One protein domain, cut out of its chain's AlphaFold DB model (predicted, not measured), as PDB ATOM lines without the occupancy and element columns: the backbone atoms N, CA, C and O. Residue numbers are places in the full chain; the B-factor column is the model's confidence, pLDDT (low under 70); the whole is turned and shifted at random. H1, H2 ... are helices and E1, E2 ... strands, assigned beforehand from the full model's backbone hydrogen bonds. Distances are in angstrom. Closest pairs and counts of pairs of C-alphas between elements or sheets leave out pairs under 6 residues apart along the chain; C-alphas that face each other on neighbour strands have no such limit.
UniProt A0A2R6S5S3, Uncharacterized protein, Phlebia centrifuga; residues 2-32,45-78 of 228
ATOM      1  N   SER A   2     230.380 223.236 201.385       45.03
ATOM      2  CA  SER A   2     229.008 222.751 201.240       45.03
ATOM      3  C   SER A   2     228.817 221.533 202.141       45.03
ATOM      4  O   SER A   2     229.451 220.513 201.908       45.03
ATOM      5  N   SER A   3     227.987 221.639 203.176       53.28
ATOM      6  CA  SER A   3     227.651 220.526 204.079       53.28
ATOM      7  C   SER A   3     226.798 219.442 203.408       53.28
ATOM      8  O   SER A   3     226.462 218.450 204.037       53.28
ATOM      9  N   TYR A   4     226.461 219.619 202.128       51.25
ATOM     10  CA  TYR A   4     225.663 218.676 201.349       51.25
ATOM     11  C   TYR A   4     226.468 217.482 200.809       51.25
ATOM     12  O   TYR A   4     225.861 216.527 200.342       51.25
ATOM     13  N   GLU A   5     227.808 217.500 200.867       56.84
ATOM     14  CA  GLU A   5     228.619 216.345 200.431       56.84
ATOM     15  C   GLU A   5     228.673 215.199 201.458       56.84
ATOM     16  O   GLU A   5     229.043 214.083 201.095       56.84
ATOM     17  N   ASP A   6     228.279 215.437 202.713       65.50
ATOM     18  CA  ASP A   6     228.397 214.432 203.780       65.50
ATOM     19  C   ASP A   6     227.081 213.694 204.090       65.50
ATOM     20  O   ASP A   6     227.104 212.636 204.726       65.50
ATOM     21  N   GLU A   7     225.931 214.183 203.616       76.81
ATOM     22  CA  GLU A   7     224.636 213.534 203.858       76.81
ATOM     23  C   GLU A   7     224.304 212.506 202.768       76.81
ATOM     24  O   GLU A   7     223.575 212.747 201.803       76.81
ATOM     25  N   LEU A   8     224.860 211.306 202.942       81.12
ATOM     26  CA  LEU A   8     224.536 210.145 202.120       81.12
ATOM     27  C   LEU A   8     223.080 209.697 202.338       81.12
ATOM     28  O   LEU A   8     222.589 209.724 203.471       81.12
ATOM     29  N   PRO A   9     222.384 209.221 201.286       80.44
ATOM     30  CA  PRO A   9     221.043 208.670 201.432       80.44
ATOM     31  C   PRO A   9     221.007 207.536 202.465       80.44
ATOM     32  O   PRO A   9     221.965 206.775 202.614       80.44
ATOM     33  N   PHE A  10     219.877 207.403 203.169       75.44
ATOM     34  CA  PHE A  10     219.718 206.421 204.243       75.44
ATOM     35  C   PHE A  10     220.128 205.015 203.787       75.44
ATOM     36  O   PHE A  10     219.565 204.453 202.845       75.44
ATOM     37  N   GLY A  11     221.103 204.443 204.493       77.69
ATOM     38  CA  GLY A  11     221.648 203.129 204.184       77.69
ATOM     39  C   GLY A  11     222.751 203.127 203.135       77.69
ATOM     40  O   GLY A  11     223.004 202.058 202.607       77.69
ATOM     41  N   TRP A  12     223.412 204.247 202.846       80.12
ATOM     42  CA  TRP A  12     224.677 204.287 202.107       80.12
ATOM     43  C   TRP A  12     225.844 204.638 203.035       80.12
ATOM     44  O   TRP A  12     225.712 205.459 203.938       80.12
ATOM     45  N   VAL A  13     226.995 204.005 202.817       81.62
ATOM     46  CA  VAL A  13     228.247 204.235 203.542       81.62
ATOM     47  C   VAL A  13     229.342 204.507 202.523       81.62
ATOM     48  O   VAL A  13     229.522 203.747 201.572       81.62
ATOM     49  N   ARG A  14     230.085 205.594 202.721       84.88
ATOM     50  CA  ARG A  14     231.298 205.885 201.958       84.88
ATOM     51  C   ARG A  14     232.457 205.083 202.542       84.88
ATOM     52  O   ARG A  14     232.733 205.172 203.736       84.88
ATOM     53  N   GLN A  15     233.140 204.325 201.699       85.69
ATOM     54  CA  GLN A  15     234.387 203.635 202.018       85.69
ATOM     55  C   GLN A  15     235.519 204.200 201.161       85.69
ATOM     56  O   GLN A  15     235.285 204.796 200.110       85.69
ATOM     57  N   ILE A  16     236.753 204.057 201.636       87.75
ATOM     58  CA  ILE A  16     237.956 204.439 200.893       87.75
ATOM     59  C   ILE A  16     238.675 203.148 200.526       87.75
ATOM     60  O   ILE A  16     238.970 202.340 201.404       87.75
ATOM     61  N   ASP A  17     238.941 202.940 199.238       85.62
ATOM     62  CA  ASP A  17     239.796 201.839 198.803       85.62
ATOM     63  C   ASP A  17     241.248 202.191 199.137       85.62
ATOM     64  O   ASP A  17     241.802 203.146 198.596       85.62
ATOM     65  N   GLU A  18     241.882 201.422 200.022       87.94
ATOM     66  CA  GLU A  18     243.265 201.647 200.461       87.94
ATOM     67  C   GLU A  18     244.272 201.579 199.307       87.94
ATOM     68  O   GLU A  18     245.336 202.198 199.365       87.94
ATOM     69  N   ARG A  19     243.953 200.834 198.242       82.69
ATOM     70  CA  ARG A  19     244.879 200.622 197.124       82.69
ATOM     71  C   ARG A  19     244.930 201.811 196.184       82.69
ATOM     72  O   ARG A  19     245.987 202.121 195.643       82.69
ATOM     73  N   THR A  20     243.781 202.428 195.950       91.50
ATOM     74  CA  THR A  20     243.625 203.496 194.958       91.50
ATOM     75  C   THR A  20     243.401 204.856 195.612       91.50
ATOM     76  O   THR A  20     243.531 205.879 194.948       91.50
ATOM     77  N   ASN A  21     243.130 204.880 196.919       90.31
ATOM     78  CA  ASN A  21     242.763 206.060 197.698       90.31
ATOM     79  C   ASN A  21     241.554 206.807 197.105       90.31
ATOM     80  O   ASN A  21     241.425 208.026 197.222       90.31
ATOM     81  N   HIS A  22     240.669 206.060 196.443       84.38
ATOM     82  CA  HIS A  22     239.423 206.566 195.895       84.38
ATOM     83  C   HIS A  22     238.268 206.225 196.830       84.38
ATOM     84  O   HIS A  22     238.174 205.123 197.374       84.38
ATOM     85  N   ALA A  23     237.380 207.200 197.014       84.88
ATOM     86  CA  ALA A  23     236.126 206.970 197.702       84.88
ATOM     87  C   ALA A  23     235.171 206.187 196.793       84.88
ATOM     88  O   ALA A  23     235.040 206.500 195.612       84.88
ATOM     89  N   PHE A  24     234.490 205.206 197.370       85.12
ATOM     90  CA  PHE A  24     233.375 204.504 196.751       85.12
ATOM     91  C   PHE A  24     232.235 204.369 197.764       85.12
ATOM     92  O   PHE A  24     232.436 204.514 198.973       85.12
ATOM     93  N   TRP A  25     231.022 204.127 197.281       85.06
ATOM     94  CA  TRP A  25     229.824 204.111 198.118       85.06
ATOM     95  C   TRP A  25     229.173 202.741 198.099       85.06
ATOM     96  O   TRP A  25     229.100 202.091 197.056       85.06
ATOM     97  N   VAL A  26     228.685 202.311 199.263       79.62
ATOM     98  CA  VAL A  26     228.059 201.002 199.420       79.62
ATOM     99  C   VAL A  26     226.765 201.062 200.218       79.62
ATOM    100  O   VAL A  26     226.682 201.769 201.219       79.62
ATOM    101  N   SER A  27     225.761 200.280 199.819       74.56
ATOM    102  CA  SER A  27     224.504 200.166 200.557       74.56
ATOM    103  C   SER A  27     224.649 199.298 201.825       74.56
ATOM    104  O   SER A  27     224.850 198.087 201.753       74.56
ATOM    105  N   ALA A  28     224.512 199.903 203.006       68.62
ATOM    106  CA  ALA A  28     224.549 199.290 204.338       68.62
ATOM    107  C   ALA A  28     223.199 198.716 204.818       68.62
ATOM    108  O   ALA A  28     223.084 198.217 205.943       68.62
ATOM    109  N   LEU A  29     222.156 198.760 203.984       56.16
ATOM    110  CA  LEU A  29     220.783 198.433 204.375       56.16
ATOM    111  C   LEU A  29     220.515 196.915 204.389       56.16
ATOM    112  O   LEU A  29     219.586 196.432 203.747       56.16
ATOM    113  N   ARG A  30     221.339 196.156 205.131       48.22
ATOM    114  CA  ARG A  30     221.016 194.814 205.663       48.22
ATOM    115  C   ARG A  30     222.003 194.258 206.703       48.22
ATOM    116  O   ARG A  30     222.014 193.053 206.930       48.22
ATOM    117  N   LEU A  31     222.805 195.089 207.375       48.28
ATOM    118  CA  LEU A  31     223.798 194.588 208.344       48.28
ATOM    119  C   LEU A  31     223.224 194.142 209.705       48.28
ATOM    120  O   LEU A  31     223.928 193.497 210.473       48.28
ATOM    121  N   VAL A  32     221.945 194.405 210.003       48.47
ATOM    122  CA  VAL A  32     221.352 194.087 211.323       48.47
ATOM    123  C   VAL A  32     220.742 192.675 211.405       48.47
ATOM    124  O   VAL A  32     220.454 192.199 212.497       48.47
ATOM    125  N   ASP A  45     225.913 196.237 196.692       46.53
ATOM    126  CA  ASP A  45     224.530 196.661 196.907       46.53
ATOM    127  C   ASP A  45     223.560 195.474 196.770       46.53
ATOM    128  O   ASP A  45     223.275 195.020 195.668       46.53
ATOM    129  N   THR A  46     223.071 194.925 197.886       50.84
ATOM    130  CA  THR A  46     222.250 193.697 197.881       50.84
ATOM    131  C   THR A  46     220.783 193.918 197.494       50.84
ATOM    132  O   THR A  46     220.020 192.946 197.461       50.84
ATOM    133  N   LYS A  47     220.360 195.160 197.209       55.31
ATOM    134  CA  LYS A  47     218.992 195.442 196.739       55.31
ATOM    135  C   LYS A  47     218.847 195.290 195.228       55.31
ATOM    136  O   LYS A  47     217.808 194.805 194.777       55.31
ATOM    137  N   ALA A  48     219.887 195.620 194.471       55.34
ATOM    138  CA  ALA A  48     219.930 195.370 193.040       55.34
ATOM    139  C   ALA A  48     220.095 193.862 192.770       55.34
ATOM    140  O   ALA A  48     220.884 193.167 193.415       55.34
ATOM    141  N   LYS A  49     219.338 193.322 191.809       56.31
ATOM    142  CA  LYS A  49     219.546 191.971 191.266       56.31
ATOM    143  C   LYS A  49     220.021 192.112 189.817       56.31
ATOM    144  O   LYS A  49     219.173 192.328 188.953       56.31
ATOM    145  N   PRO A  50     221.329 191.960 189.526       62.62
ATOM    146  CA  PRO A  50     222.433 191.556 190.410       62.62
ATOM    147  C   PRO A  50     222.984 192.708 191.269       62.62
ATOM    148  O   PRO A  50     222.791 193.867 190.909       62.62
ATOM    149  N   PRO A  51     223.685 192.401 192.374       62.38
ATOM    150  CA  PRO A  51     224.192 193.423 193.272       62.38
ATOM    151  C   PRO A  51     225.305 194.227 192.579       62.38
ATOM    152  O   PRO A  51     226.144 193.655 191.875       62.38
ATOM    153  N   ARG A  52     225.297 195.560 192.732       66.75
ATOM    154  CA  ARG A  52     226.198 196.480 192.006       66.75
ATOM    155  C   ARG A  52     227.096 197.265 192.963       66.75
ATOM    156  O   ARG A  52     226.725 197.541 194.098       66.75
ATOM    157  N   ALA A  53     228.288 197.613 192.493       73.88
ATOM    158  CA  ALA A  53     229.162 198.599 193.118       73.88
ATOM    159  C   ALA A  53     229.388 199.708 192.089       73.88
ATOM    160  O   ALA A  53     229.738 199.418 190.942       73.88
ATOM    161  N   ILE A  54     229.142 200.953 192.483       73.38
ATOM    162  CA  ILE A  54     229.231 202.111 191.597       73.38
ATOM    163  C   ILE A  54     230.273 203.090 192.139       73.38
ATOM    164  O   ILE A  54     230.364 203.337 193.339       73.38
ATOM    165  N   TRP A  55     231.090 203.615 191.229       79.25
ATOM    166  CA  TRP A  55     232.108 204.642 191.503       79.25
ATOM    167  C   TRP A  55     231.545 206.060 191.363       79.25
ATOM    168  O   TRP A  55     232.257 207.043 191.531       79.25
ATOM    169  N   ILE A  56     230.273 206.138 190.994       76.38
ATOM    170  CA  ILE A  56     229.509 207.351 190.752       76.38
ATOM    171  C   ILE A  56     228.578 207.512 191.951       76.38
ATOM    172  O   ILE A  56     228.110 206.515 192.510       76.38
ATOM    173  N   HIS A  57     228.340 208.749 192.377       80.00
ATOM    174  CA  HIS A  57     227.462 209.008 193.508       80.00
ATOM    175  C   HIS A  57     226.046 208.467 193.213       80.00
ATOM    176  O   HIS A  57     225.568 208.642 192.093       80.00
ATOM    177  N   PRO A  58     225.319 207.861 194.172       84.12
ATOM    178  CA  PRO A  58     223.989 207.295 193.907       84.12
ATOM    179  C   PRO A  58     222.986 208.292 193.303       84.12
ATOM    180  O   PRO A  58     222.146 207.910 192.497       84.12
ATOM    181  N   TYR A  59     223.091 209.583 193.641       82.56
ATOM    182  CA  TYR A  59     222.246 210.639 193.053       82.56
ATOM    183  C   TYR A  59     222.614 211.029 191.613       82.56
ATOM    184  O   TYR A  59     221.839 211.726 190.966       82.56
ATOM    185  N   GLU A  60     223.774 210.606 191.119       82.25
ATOM    186  CA  GLU A  60     224.214 210.820 189.736       82.25
ATOM    187  C   GLU A  60     223.973 209.580 188.854       82.25
ATOM    188  O   GLU A  60     224.040 209.677 187.630       82.25
ATOM    189  N   ASP A  61     223.668 208.416 189.444       85.38
ATOM    190  CA  ASP A  61     223.346 207.195 188.700       85.38
ATOM    191  C   ASP A  61     221.863 207.181 188.284       85.38
ATOM    192  O   ASP A  61     220.956 206.964 189.093       85.38
ATOM    193  N   GLU A  62     221.605 207.376 186.987       87.50
ATOM    194  CA  GLU A  62     220.256 207.340 186.410       87.50
ATOM    195  C   GLU A  62     219.531 206.016 186.682       87.50
ATOM    196  O   GLU A  62     218.308 206.000 186.849       87.50
ATOM    197  N   GLN A  63     220.260 204.897 186.748       85.12
ATOM    198  CA  GLN A  63     219.655 203.603 187.031       85.12
ATOM    199  C   GLN A  63     219.148 203.538 188.478       85.12
ATOM    200  O   GLN A  63     218.020 203.099 188.699       85.12
ATOM    201  N   PHE A  64     219.921 204.046 189.446       83.81
ATOM    202  CA  PHE A  64     219.489 204.148 190.846       83.81
ATOM    203  C   PHE A  64     218.270 205.067 190.993       83.81
ATOM    204  O   PHE A  64     217.301 204.714 191.665       83.81
ATOM    205  N   LEU A  65     218.267 206.215 190.307       87.62
ATOM    206  CA  LEU A  65     217.133 207.148 190.324       87.62
ATOM    207  C   LEU A  65     215.853 206.559 189.711       87.62
ATOM    208  O   LEU A  65     214.753 206.950 190.103       87.62
ATOM    209  N   ASN A  66     215.975 205.634 188.757       88.31
ATOM    210  CA  ASN A  66     214.831 204.937 188.170       88.31
ATOM    211  C   ASN A  66     214.288 203.827 189.084       88.31
ATOM    212  O   ASN A  66     213.083 203.582 189.088       88.31
ATOM    213  N   GLU A  67     215.153 203.170 189.862       86.75
ATOM    214  CA  GLU A  67     214.759 202.140 190.834       86.75
ATOM    215  C   GLU A  67     214.196 202.744 192.136       86.75
ATOM    216  O   GLU A  67     213.370 202.111 192.796       86.75
ATOM    217  N   HIS A  68     214.581 203.981 192.469       82.38
ATOM    218  CA  HIS A  68     214.143 204.721 193.656       82.38
ATOM    219  C   HIS A  68     213.401 206.022 193.297       82.38
ATOM    220  O   HIS A  68     213.931 207.123 193.510       82.38
ATOM    221  N   PRO A  69     212.151 205.940 192.798       88.75
ATOM    222  CA  PRO A  69     211.376 207.127 192.448       88.75
ATOM    223  C   PRO A  69     211.164 208.055 193.653       88.75
ATOM    224  O   PRO A  69     211.142 209.267 193.469       88.75
ATOM    225  N   GLU A  70     211.119 207.540 194.893       84.31
ATOM    226  CA  GLU A  70     211.009 208.397 196.082       84.31
ATOM    227  C   GLU A  70     212.192 209.360 196.265       84.31
ATOM    228  O   GLU A  70     212.025 210.457 196.799       84.31
ATOM    229  N   VAL A  71     213.391 208.961 195.837       84.00
ATOM    230  CA  VAL A  71     214.594 209.795 195.908       84.00
ATOM    231  C   VAL A  71     214.561 210.830 194.794       84.00
ATOM    232  O   VAL A  71     214.815 212.007 195.042       84.00
ATOM    233  N   ARG A  72     214.185 210.403 193.585       86.69
ATOM    234  CA  ARG A  72     214.001 211.294 192.438       86.69
ATOM    235  C   ARG A  72     212.972 212.377 192.736       86.69
ATOM    236  O   ARG A  72     213.233 213.539 192.450       86.69
ATOM    237  N   ASP A  73     211.850 212.017 193.349       85.12
ATOM    238  CA  ASP A  73     210.806 212.965 193.728       85.12
ATOM    239  C   ASP A  73     211.303 213.951 194.780       85.12
ATOM    240  O   ASP A  73     210.973 215.123 194.685       85.12
ATOM    241  N   ARG A  74     212.127 213.527 195.748       82.56
ATOM    242  CA  ARG A  74     212.748 214.447 196.718       82.56
ATOM    243  C   ARG A  74     213.722 215.415 196.059       82.56
ATOM    244  O   ARG A  74     213.698 216.586 196.399       82.56
ATOM    245  N   LEU A  75     214.529 214.941 195.110       80.00
ATOM    246  CA  LEU A  75     215.466 215.783 194.363       80.00
ATOM    247  C   LEU A  75     214.741 216.749 193.411       80.00
ATOM    248  O   LEU A  75     215.178 217.877 193.203       80.00
ATOM    249  N   ALA A  76     213.638 216.290 192.814       81.19
ATOM    250  CA  ALA A  76     212.810 217.070 191.903       81.19
ATOM    251  C   ALA A  76     211.866 218.024 192.635       81.19
ATOM    252  O   ALA A  76     211.428 219.012 192.044       81.19
ATOM    253  N   LYS A  77     211.532 217.747 193.901       82.69
ATOM    254  CA  LYS A  77     210.803 218.677 194.755       82.69
ATOM    255  C   LYS A  77     211.786 219.797 195.083       82.69
ATOM    256  O   LYS A  77     212.722 219.553 195.836       82.69
ATOM    257  N   PRO A  78     211.622 221.012 194.530       60.25
ATOM    258  CA  PRO A  78     212.409 222.130 195.012       60.25
ATOM    259  C   PRO A  78     212.074 222.246 196.493       60.25
ATOM    260  O   PRO A  78     210.905 222.438 196.844       60.25
TER     261      PRO A  78
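AT A GLANCE: This is residues 2 to 32 and 45 to 78 of the 228 residues of an uncharacterized protein of Phlebia centrifuga (UniProt A0A2R6S5S3). A two-stranded hairpin, E1 and E2, makes one end of the domain, and two short helices, H1 and H2, meeting at a corner, make the other end. Between hairpin and helices along the chain runs a long stretch with no named element, residues 45 to 61, and a cut in the chain comes before it. The printed part has 65 residues with two named strands and two named helices in the order E1, E2, H1, H2, the strands forming an antiparallel sheet in the order E1 - E2. The class is mixed, helices and strands, but under half of the residues are in named elements: 14 in helices and 12 in strands. The whole is only just compact, close to loose, with a radius of gyration of the C-alphas of 12.6 A, and the C-alphas span 38 by 33 by 25 A along their three main axes.

HOW THE PARTS SIT: E1, residues 12 to 17, and E2, residues 22 to 27, are antiparallel neighbours and a hairpin, with 148 degrees between their directions. The C-alphas of Trp 12 and Ser 27 face each other at 4.4 A, and those of Asp 17 and His 22 at 5.6 A. N 13 and O 26 are within hydrogen-bond range at 2.8 A, as are N 24 and O 15 at 2.9 A. H1, residues 62 to 67, and H2, residues 69 to 76, only just touch, with 3 pairs of C-alphas within 8 A, and they touch only at the corner by their link. Their closest C-alphas are those of Leu 65 and Arg 72, 5.6 A apart. Their lines stand at a steep tilt of 50 degrees, opposite ways. Every O i to N i+4 pair is within hydrogen-bond range in H1 and H2. E1 is apart from H1 and from H2, and E2 is apart from H2.

IN THESE COORDINATES: Residues 2 to 11 come before the first named element. E1 begins at C-alpha 12, (224.677, 204.287, 202.107), and is 15.7 A long. E2 begins at C-alpha 22, (239.423, 206.566, 195.895), and is 16.9 A long. H1 measures 8.8 A from C-alpha 62 to C-alpha 67. H2 measures 10.1 A and ends at C-alpha 76, (212.810, 217.070, 191.903).

THE WHOLE: The two C-alphas farthest apart are those of Arg 19 and Pro 78, 39.0 A. Residues 33 to 44 are not printed, and C-alphas 32 and 45 are 15.0 A apart across this cut. The links E1 to E2 and H1 to H2 are tight; the link E2 to H1 is across the cut. The mean pLDDT of the printed part is 75.0; it is under 70 in residues 2 to 6, 28 to 32, 45 to 52 and 78.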